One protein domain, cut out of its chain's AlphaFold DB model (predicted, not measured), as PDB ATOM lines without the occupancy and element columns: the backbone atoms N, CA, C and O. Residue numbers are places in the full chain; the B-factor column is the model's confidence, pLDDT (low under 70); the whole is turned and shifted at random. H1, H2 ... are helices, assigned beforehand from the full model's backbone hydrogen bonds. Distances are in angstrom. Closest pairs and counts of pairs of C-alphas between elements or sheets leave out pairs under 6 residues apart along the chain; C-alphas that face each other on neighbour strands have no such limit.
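What this domain is: This is residues 196 to 266 of the 409 residues of an uncharacterized protein of Rhizoctonia solani (UniProt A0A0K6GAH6). Three helices fold back and forth, their centres making a triangle: H1 and H2 lie side by side as a hairpin, and H3 folds back from the end of H2 and splays away from both toward its own last residues. The loop of residues 216 to 224, at the splayed end, joins H1 to H2. The printed part has 71 residues with three named helices, in the order H1, H2, H3, and no named strand; the class is all helix. It is compact, with a radius of gyration of the C-alphas of 12.3 A, yet elongated, spanning 38 by 22 by 17 A.

How they stand to each other: Start with H1, residues 196 to 215, and H2, residues 225 to 240: this helical hairpin touches, closest at the C-alphas of Leu 210 and Lys 225, 5.4 A apart, at a shallow tilt of 19 degrees, opposite ways. Go on to H3, residues 244 to 264, which forms a second helical hairpin with H2 at a shallow tilt of 28 degrees, opposite ways. H3 touches H2 with residues 246 to 254 alone; the closest C-alphas, of Ala 238 and Leu 247, are 5.1 A apart. H1 touches H3 with residues 198 to 202 alone, and H3 touches H1 with residues 251 to 255 alone; the closest C-alphas, of Arg 199 and Ile 251, are 6.3 A apart. These two run the same way at a steep tilt of 45 degrees. In H1, H2 and H3 every backbone O i to N i+4 pair is within hydrogen-bond range.

Where its parts are: Find C-alpha 196 at (153.701, 193.173, 215.121); from there H1 runs 29.1 A to C-alpha 215. H2 begins at C-alpha 225, (148.808, 215.835, 221.613), and runs 23.2 A. H3 runs 29.9 A and ends at C-alpha 264, (140.957, 213.055, 203.251).

The domain as a whole: Look at Glu 217 and Gly 242 for the two C-alphas farthest apart, 38.5 A. The printed part has no cut; the link from H1 to H2 is short and that from H2 to H3 is tight. The mean pLDDT of the printed part is 90.8, and no printed residue is under 70.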
ATOM      1  N   GLY A 196     152.556 192.736 214.312       85.50
ATOM      2  CA  GLY A 196     153.701 193.173 215.121       85.50
ATOM      3  C   GLY A 196     154.531 194.285 214.460       85.50
ATOM      4  O   GLY A 196     154.807 195.303 215.088       85.50
ATOM      5  N   ALA A 197     154.859 194.144 213.171       88.88
ATOM      6  CA  ALA A 197     155.587 195.175 212.421       88.88
ATOM      7  C   ALA A 197     154.748 196.451 212.214       88.88
ATOM      8  O   ALA A 197     155.252 197.565 212.346       88.88
ATOM      9  N   VAL A 198     153.448 196.282 211.947       91.69
ATOM     10  CA  VAL A 198     152.491 197.389 211.792       91.69
ATOM     11  C   VAL A 198     152.365 198.178 213.090       91.69
ATOM     12  O   VAL A 198     152.268 199.399 213.055       91.69
ATOM     13  N   ARG A 199     152.410 197.518 214.251       92.56
ATOM     14  CA  ARG A 199     152.393 198.199 215.547       92.56
ATOM     15  C   ARG A 199     153.553 199.183 215.667       92.56
ATOM     16  O   ARG A 199     153.331 200.322 216.065       92.56
ATOM     17  N   SER A 200     154.771 198.756 215.335       92.38
ATOM     18  CA  SER A 200     155.949 199.627 215.392       92.38
ATOM     19  C   SER A 200     155.847 200.783 214.394       92.38
ATOM     20  O   SER A 200     156.161 201.920 214.745       92.38
ATOM     21  N   GLU A 201     155.337 200.519 213.188       94.00
ATOM     22  CA  GLU A 201     155.026 201.549 212.186       94.00
ATOM     23  C   GLU A 201     154.021 202.577 212.736       94.00
ATOM     24  O   GLU A 201     154.258 203.784 212.670       94.00
ATOM     25  N   LEU A 202     152.935 202.104 213.351       94.56
ATOM     26  CA  LEU A 202     151.890 202.934 213.939       94.56
ATOM     27  C   LEU A 202     152.416 203.772 215.110       94.56
ATOM     28  O   LEU A 202     152.102 204.955 215.206       94.56
ATOM     29  N   GLN A 203     153.250 203.198 215.979       94.44
ATOM     30  CA  GLN A 203     153.893 203.936 217.068       94.44
ATOM     31  C   GLN A 203     154.782 205.065 216.535       94.44
ATOM     32  O   GLN A 203     154.715 206.187 217.041       94.44
ATOM     33  N   GLY A 204     155.562 204.793 215.483       94.88
ATOM     34  CA  GLY A 204     156.348 205.811 214.789       94.88
ATOM     35  C   GLY A 204     155.465 206.906 214.189       94.88
ATOM     36  O   GLY A 204     155.703 208.089 214.426       94.88
ATOM     37  N   ALA A 205     154.391 206.526 213.495       94.19
ATOM     38  CA  ALA A 205     153.458 207.473 212.891       94.19
ATOM     39  C   ALA A 205     152.750 208.361 213.931       94.19
ATOM     40  O   ALA A 205     152.614 209.567 213.714       94.19
ATOM     41  N   LEU A 206     152.341 207.799 215.073       94.75
ATOM     42  CA  LEU A 206     151.754 208.550 216.189       94.75
ATOM     43  C   LEU A 206     152.766 209.512 216.822       94.75
ATOM     44  O   LEU A 206     152.407 210.639 217.160       94.75
ATOM     45  N   ALA A 207     154.031 209.104 216.955       93.81
ATOM     46  CA  ALA A 207     155.096 209.980 217.435       93.81
ATOM     47  C   ALA A 207     155.359 211.144 216.463       93.81
ATOM     48  O   ALA A 207     155.492 212.286 216.901       93.81
ATOM     49  N   SER A 208     155.358 210.890 215.151       92.88
ATOM     50  CA  SER A 208     155.454 211.947 214.137       92.88
ATOM     51  C   SER A 208     154.259 212.900 214.185       92.88
ATOM     52  O   SER A 208     154.459 214.108 214.158       92.88
ATOM     53  N   CYS A 209     153.036 212.381 214.330       91.88
ATOM     54  CA  CYS A 209     151.825 213.193 214.502       91.88
ATOM     55  C   CYS A 209     151.901 214.087 215.746       91.88
ATOM     56  O   CYS A 209     151.556 215.263 215.699       91.88
ATOM     57  N   LEU A 210     152.376 213.529 216.862       91.75
ATOM     58  CA  LEU A 210     152.581 214.260 218.109       91.75
ATOM     59  C   LEU A 210     153.573 215.416 217.936       91.75
ATOM     60  O   LEU A 210     153.320 216.509 218.440       91.75
ATOM     61  N   LEU A 211     154.697 215.164 217.261       91.38
ATOM     62  CA  LEU A 211     155.710 216.182 216.995       91.38
ATOM     63  C   LEU A 211     155.166 217.261 216.063       91.38
ATOM     64  O   LEU A 211     155.247 218.429 216.418       91.38
ATOM     65  N   ASP A 212     154.541 216.873 214.952       90.31
ATOM     66  CA  ASP A 212     153.948 217.806 213.991       90.31
ATOM     67  C   ASP A 212     152.936 218.742 214.668       90.31
ATOM     68  O   ASP A 212     153.048 219.957 214.554       90.31
ATOM     69  N   HIS A 213     152.040 218.201 215.497       86.31
ATOM     70  CA  HIS A 213     151.088 219.004 216.270       86.31
ATOM     71  C   HIS A 213     151.760 219.954 217.279       86.31
ATOM     72  O   HIS A 213     151.203 220.990 217.629       86.31
ATOM     73  N   MET A 214     152.944 219.606 217.796       85.88
ATOM     74  CA  MET A 214     153.700 220.466 218.714       85.88
ATOM     75  C   MET A 214     154.529 221.531 217.994       85.88
ATOM     76  O   MET A 214     154.856 222.543 218.611       85.88
ATOM     77  N   THR A 215     154.903 221.297 216.736       89.06
ATOM     78  CA  THR A 215     155.818 222.162 215.982       89.06
ATOM     79  C   THR A 215     155.137 222.979 214.887       89.06
ATOM     80  O   THR A 215     155.742 223.932 214.406       89.06
ATOM     81  N   SER A 216     153.913 222.623 214.481       86.44
ATOM     82  CA  SER A 216     153.193 223.227 213.356       86.44
ATOM     83  C   SER A 216     151.765 223.629 213.737       86.44
ATOM     84  O   SER A 216     150.941 222.793 214.106       86.44
ATOM     85  N   GLU A 217     151.435 224.916 213.588       80.00
ATOM     86  CA  GLU A 217     150.077 225.447 213.812       80.00
ATOM     87  C   GLU A 217     149.063 224.981 212.746       80.00
ATOM     88  O   GLU A 217     147.846 224.942 212.980       80.00
ATOM     89  N   GLY A 218     149.575 224.619 211.565       81.00
ATOM     90  CA  GLY A 218     148.822 224.145 210.405       81.00
ATOM     91  C   GLY A 218     148.728 222.621 210.299       81.00
ATOM     92  O   GLY A 218     148.314 222.125 209.252       81.00
ATOM     93  N   SER A 219     149.122 221.882 211.348       85.75
ATOM     94  CA  SER A 219     149.182 220.414 211.343       85.75
ATOM     95  C   SER A 219     147.895 219.785 210.807       85.75
ATOM     96  O   SER A 219     146.785 220.107 211.234       85.75
ATOM     97  N   THR A 220     148.056 218.843 209.878       85.56
ATOM     98  CA  THR A 220     146.954 218.046 209.323       85.56
ATOM     99  C   THR A 220     146.693 216.774 210.128       85.56
ATOM    100  O   THR A 220     145.846 215.968 209.734       85.56
ATOM    101  N   SER A 221     147.388 216.592 211.260       86.81
ATOM    102  CA  SER A 221     147.247 215.415 212.111       86.81
ATOM    103  C   SER A 221     145.801 215.239 212.600       86.81
ATOM    104  O   SER A 221     145.191 216.195 213.090       86.81
ATOM    105  N   PRO A 222     145.233 214.020 212.523       85.00
ATOM    106  CA  PRO A 222     143.882 213.766 213.022       85.00
ATOM    107  C   PRO A 222     143.777 213.809 214.545       85.00
ATOM    108  O   PRO A 222     142.672 213.922 215.074       85.00
ATOM    109  N   PHE A 223     144.905 213.682 215.243       88.00
ATOM    110  CA  PHE A 223     144.946 213.448 216.677       88.00
ATOM    111  C   PHE A 223     145.562 214.634 217.410       88.00
ATOM    112  O   PHE A 223     146.541 215.238 216.977       88.00
ATOM    113  N   THR A 224     145.011 214.934 218.576       87.00
ATOM    114  CA  THR A 224     145.599 215.890 219.513       87.00
ATOM    115  C   THR A 224     146.843 215.317 220.189       87.00
ATOM    116  O   THR A 224     147.029 214.102 220.311       87.00
ATOM    117  N   LYS A 225     147.669 216.205 220.755       88.38
ATOM    118  CA  LYS A 225     148.808 215.835 221.613       88.38
ATOM    119  C   LYS A 225     148.438 214.820 222.702       88.38
ATOM    120  O   LYS A 225     149.224 213.920 223.002       88.38
ATOM    121  N   THR A 226     147.278 214.987 223.335       89.50
ATOM    122  CA  THR A 226     146.807 214.095 224.402       89.50
ATOM    123  C   THR A 226     146.358 212.749 223.853       89.50
ATOM    124  O   THR A 226     146.740 211.728 224.415       89.50
ATOM    125  N   GLU A 227     145.640 212.732 222.729       90.75
ATOM    126  CA  GLU A 227     145.193 211.496 222.076       90.75
ATOM    127  C   GLU A 227     146.381 210.655 221.604       90.75
ATOM    128  O   GLU A 227     146.443 209.477 221.942       90.75
ATOM    129  N   CYS A 228     147.383 211.252 220.945       92.69
ATOM    130  CA  CYS A 228     148.598 210.535 220.539       92.69
ATOM    131  C   CYS A 228     149.289 209.842 221.725       92.69
ATOM    132  O   CYS A 228     149.672 208.675 221.630       92.69
ATOM    133  N   LYS A 229     149.430 210.539 222.862       93.31
ATOM    134  CA  LYS A 229     150.032 209.967 224.078       93.31
ATOM    135  C   LYS A 229     149.186 208.836 224.658       93.31
ATOM    136  O   LYS A 229     149.735 207.795 225.013       93.31
ATOM    137  N   SER A 230     147.870 209.028 224.738       94.56
ATOM    138  CA  SER A 230     146.939 208.010 225.228       94.56
ATOM    139  C   SER A 230     146.932 206.771 224.336       94.56
ATOM    140  O   SER A 230     146.997 205.664 224.854       94.56
ATOM    141  N   TYR A 231     146.947 206.931 223.012       94.31
ATOM    142  CA  TYR A 231     147.013 205.817 222.066       94.31
ATOM    143  C   TYR A 231     148.320 205.038 222.168       94.31
ATOM    144  O   TYR A 231     148.286 203.811 222.234       94.31
ATOM    145  N   LEU A 232     149.466 205.723 222.249       94.38
ATOM    146  CA  LEU A 232     150.760 205.066 222.460       94.38
ATOM    147  C   LEU A 232     150.776 204.251 223.758       94.38
ATOM    148  O   LEU A 232     151.238 203.111 223.762       94.38
ATOM    149  N   PHE A 233     150.236 204.817 224.839       95.00
ATOM    150  CA  PHE A 233     150.105 204.120 226.114       95.00
ATOM    151  C   PHE A 233     149.197 202.888 225.995       95.00
ATOM    152  O   PHE A 233     149.621 201.783 226.328       95.00
ATOM    153  N   SER A 234     147.984 203.040 225.455       93.44
ATOM    154  CA  SER A 234     147.030 201.937 225.286       93.44
ATOM    155  C   SER A 234     147.569 200.811 224.401       93.44
ATOM    156  O   SER A 234     147.375 199.644 224.730       93.44
ATOM    157  N   LEU A 235     148.291 201.129 223.322       93.19
ATOM    158  CA  LEU A 235     148.922 200.129 222.452       93.19
ATOM    159  C   LEU A 235     150.018 199.331 223.170       93.19
ATOM    160  O   LEU A 235     150.195 198.145 222.892       93.19
ATOM    161  N   ASN A 236     150.754 199.960 224.089       92.88
ATOM    162  CA  ASN A 236     151.744 199.264 224.908       92.88
ATOM    163  C   ASN A 236     151.076 198.332 225.917       92.88
ATOM    164  O   ASN A 236     151.406 197.147 225.934       92.88
ATOM    165  N   GLN A 237     150.061 198.817 226.635       92.62
ATOM    166  CA  GLN A 237     149.288 197.992 227.569       92.62
ATOM    167  C   GLN A 237     148.632 196.790 226.872       92.62
ATOM    168  O   GLN A 237     148.680 195.669 227.376       92.62
ATOM    169  N   ALA A 238     148.043 196.999 225.689       89.75
ATOM    170  CA  ALA A 238     147.416 195.928 224.921       89.75
ATOM    171  C   ALA A 238     148.427 194.842 224.528       89.75
ATOM    172  O   ALA A 238     148.105 193.657 224.561       89.75
ATOM    173  N   ALA A 239     149.661 195.223 224.204       89.38
ATOM    174  CA  ALA A 239     150.692 194.257 223.866       89.38
ATOM    175  C   ALA A 239     151.252 193.507 225.076       89.38
ATOM    176  O   ALA A 239     151.517 192.311 224.976       89.38
ATOM    177  N   GLU A 240     151.404 194.188 226.211       91.06
ATOM    178  CA  GLU A 240     151.840 193.574 227.470       91.06
ATOM    179  C   GLU A 240     150.828 192.552 227.998       91.06
ATOM    180  O   GLU A 240     151.215 191.588 228.653       91.06
ATOM    181  N   SER A 241     149.543 192.703 227.655       88.75
ATOM    182  CA  SER A 241     148.492 191.752 228.040       88.75
ATOM    183  C   SER A 241     148.681 190.336 227.476       88.75
ATOM    184  O   SER A 241     148.064 189.397 227.968       88.75
ATOM    185  N   GLY A 242     149.477 190.168 226.411       84.94
ATOM    186  CA  GLY A 242     149.655 188.887 225.720       84.94
ATOM    187  C   GLY A 242     148.447 188.423 224.891       84.94
ATOM    188  O   GLY A 242     148.558 187.445 224.152       84.94
ATOM    189  N   HIS A 243     147.309 189.125 224.939       88.31
ATOM    190  CA  HIS A 243     146.121 188.779 224.162       88.31
ATOM    191  C   HIS A 243     146.133 189.447 222.777       88.31
ATOM    192  O   HIS A 243     145.729 190.601 222.610       88.31
ATOM    193  N   MET A 244     146.563 188.692 221.759       89.88
ATOM    194  CA  MET A 244     146.763 189.201 220.392       89.88
ATOM    195  C   MET A 244     145.483 189.745 219.749       89.88
ATOM    196  O   MET A 244     145.548 190.728 219.017       89.88
ATOM    197  N   LEU A 245     144.319 189.168 220.061       89.25
ATOM    198  CA  LEU A 245     143.021 189.638 219.571       89.25
ATOM    199  C   LEU A 245     142.765 191.128 219.886       89.25
ATOM    200  O   LEU A 245     142.456 191.913 218.991       89.25
ATOM    201  N   TYR A 246     142.932 191.529 221.152       90.00
ATOM    202  CA  TYR A 246     142.718 192.914 221.596       90.00
ATOM    203  C   TYR A 246     143.784 193.860 221.041       90.00
ATOM    204  O   TYR A 246     143.483 195.007 220.697       90.00
ATOM    205  N   LEU A 247     145.025 193.380 220.928       92.12
ATOM    206  CA  LEU A 247     146.112 194.141 220.325       92.12
ATOM    207  C   LEU A 247     145.831 194.434 218.847       92.12
ATOM    208  O   LEU A 247     145.904 195.589 218.433       92.12
ATOM    209  N   ASN A 248     145.475 193.414 218.067       92.69
ATOM    210  CA  ASN A 248     145.211 193.556 216.639       92.69
ATOM    211  C   ASN A 248     144.016 194.470 216.374       92.69
ATOM    212  O   ASN A 248     144.111 195.342 215.514       92.69
ATOM    213  N   TRP A 249     142.945 194.338 217.164       92.88
ATOM    214  CA  TRP A 249     141.812 195.261 217.109       92.88
ATOM    215  C   TRP A 249     142.239 196.710 217.382       92.88
ATOM    216  O   TRP A 249     141.899 197.615 216.625       92.88
ATOM    217  N   SER A 250     143.047 196.934 218.424       93.25
ATOM    218  CA  SER A 250     143.522 198.277 218.786       93.25
ATOM    219  C   SER A 250     144.386 198.898 217.682       93.25
ATOM    220  O   SER A 250     144.248 200.083 217.378       93.25
ATOM    221  N   ILE A 251     145.262 198.097 217.066       94.50
ATOM    222  CA  ILE A 251     146.086 198.520 215.927       94.50
ATOM    223  C   ILE A 251     145.188 198.879 214.745       94.50
ATOM    224  O   ILE A 251     145.322 199.978 214.214       94.50
ATOM    225  N   ALA A 252     144.267 197.990 214.358       94.00
ATOM    226  CA  ALA A 252     143.377 198.207 213.225       94.00
ATOM    227  C   ALA A 252     142.518 199.464 213.408       94.00
ATOM    228  O   ALA A 252     142.465 200.296 212.508       94.00
ATOM    229  N   ARG A 253     141.958 199.668 214.608       92.75
ATOM    230  CA  ARG A 253     141.135 200.837 214.934       92.75
ATOM    231  C   ARG A 253     141.895 202.153 214.783       92.75
ATOM    232  O   ARG A 253     141.421 203.080 214.131       92.75
ATOM    233  N   ILE A 254     143.073 202.263 215.399       94.38
ATOM    234  CA  ILE A 254     143.848 203.515 215.376       94.38
ATOM    235  C   ILE A 254     144.450 203.743 213.982       94.38
ATOM    236  O   ILE A 254     144.472 204.876 213.498       94.38
ATOM    237  N   MET A 255     144.898 202.677 213.315       94.88
ATOM    238  CA  MET A 255     145.411 202.755 211.951       94.88
ATOM    239  C   MET A 255     144.316 203.175 210.967       94.88
ATOM    240  O   MET A 255     144.566 204.052 210.149       94.88
ATOM    241  N   GLY A 256     143.097 202.644 211.095       93.44
ATOM    242  CA  GLY A 256     141.940 203.055 210.298       93.44
ATOM    243  C   GLY A 256     141.664 204.555 210.414       93.44
ATOM    244  O   GLY A 256     141.582 205.244 209.401       93.44
ATOM    245  N   LEU A 257     141.647 205.104 211.638       92.00
ATOM    246  CA  LEU A 257     141.488 206.551 211.860       92.00
ATOM    247  C   LEU A 257     142.610 207.382 211.213       92.00
ATOM    248  O   LEU A 257     142.356 208.435 210.622       92.00
ATOM    249  N   LEU A 258     143.857 206.914 211.317       93.56
ATOM    250  CA  LEU A 258     145.009 207.580 210.713       93.56
ATOM    251  C   LEU A 258     144.934 207.553 209.179       93.56
ATOM    252  O   LEU A 258     145.204 208.562 208.528       93.56
ATOM    253  N   VAL A 259     144.574 206.406 208.604       93.19
ATOM    254  CA  VAL A 259     144.451 206.207 207.157       93.19
ATOM    255  C   VAL A 259     143.306 207.030 206.587       93.19
ATOM    256  O   VAL A 259     143.524 207.736 205.608       93.19
ATOM    257  N   HIS A 260     142.147 207.043 207.243       91.31
ATOM    258  CA  HIS A 260     141.024 207.897 206.864       91.31
ATOM    259  C   HIS A 260     141.449 209.371 206.762       91.31
ATOM    260  O   HIS A 260     141.241 210.036 205.748       91.31
ATOM    261  N   SER A 261     142.143 209.880 207.784       89.88
ATOM    262  CA  SER A 261     142.654 211.255 207.774       89.88
ATOM    263  C   SER A 261     143.673 211.511 206.661       89.88
ATOM    264  O   SER A 261     143.652 212.568 206.027       89.88
ATOM    265  N   ARG A 262     144.553 210.545 206.387       91.12
ATOM    266  CA  ARG A 262     145.511 210.618 205.277       91.12
ATOM    267  C   ARG A 262     144.804 210.656 203.923       91.12
ATOM    268  O   ARG A 262     145.202 211.445 203.070       91.12
ATOM    269  N   ASN A 263     143.743 209.875 203.746       90.12
ATOM    270  CA  ASN A 263     142.952 209.844 202.518       90.12
ATOM    271  C   ASN A 263     142.245 211.176 202.270       90.12
ATOM    272  O   ASN A 263     142.369 211.737 201.183       90.12
ATOM    273  N   VAL A 264     141.601 211.732 203.301       87.50
ATOM    274  CA  VAL A 264     140.957 213.055 203.251       87.50
ATOM    275  C   VAL A 264     141.953 214.162 202.872       87.50
ATOM    276  O   VAL A 264     141.611 215.079 202.131       87.50
ATOM    277  N   ASN A 265     143.205 214.060 203.326       89.31
ATOM    278  CA  ASN A 265     144.266 215.029 203.028       89.31
ATOM    279  C   ASN A 265     145.096 214.698 201.770       89.31
ATOM    280  O   ASN A 265     146.098 215.368 201.512       89.31
ATOM    281  N   LEU A 266     144.698 213.694 200.977       88.44
ATOM    282  CA  LEU A 266     145.408 213.241 199.770       88.44
ATOM    283  C   LEU A 266     146.892 212.906 200.031       88.44
ATOM    284  O   LEU A 266     147.778 213.226 199.236       88.44
TER     285      LEU A 266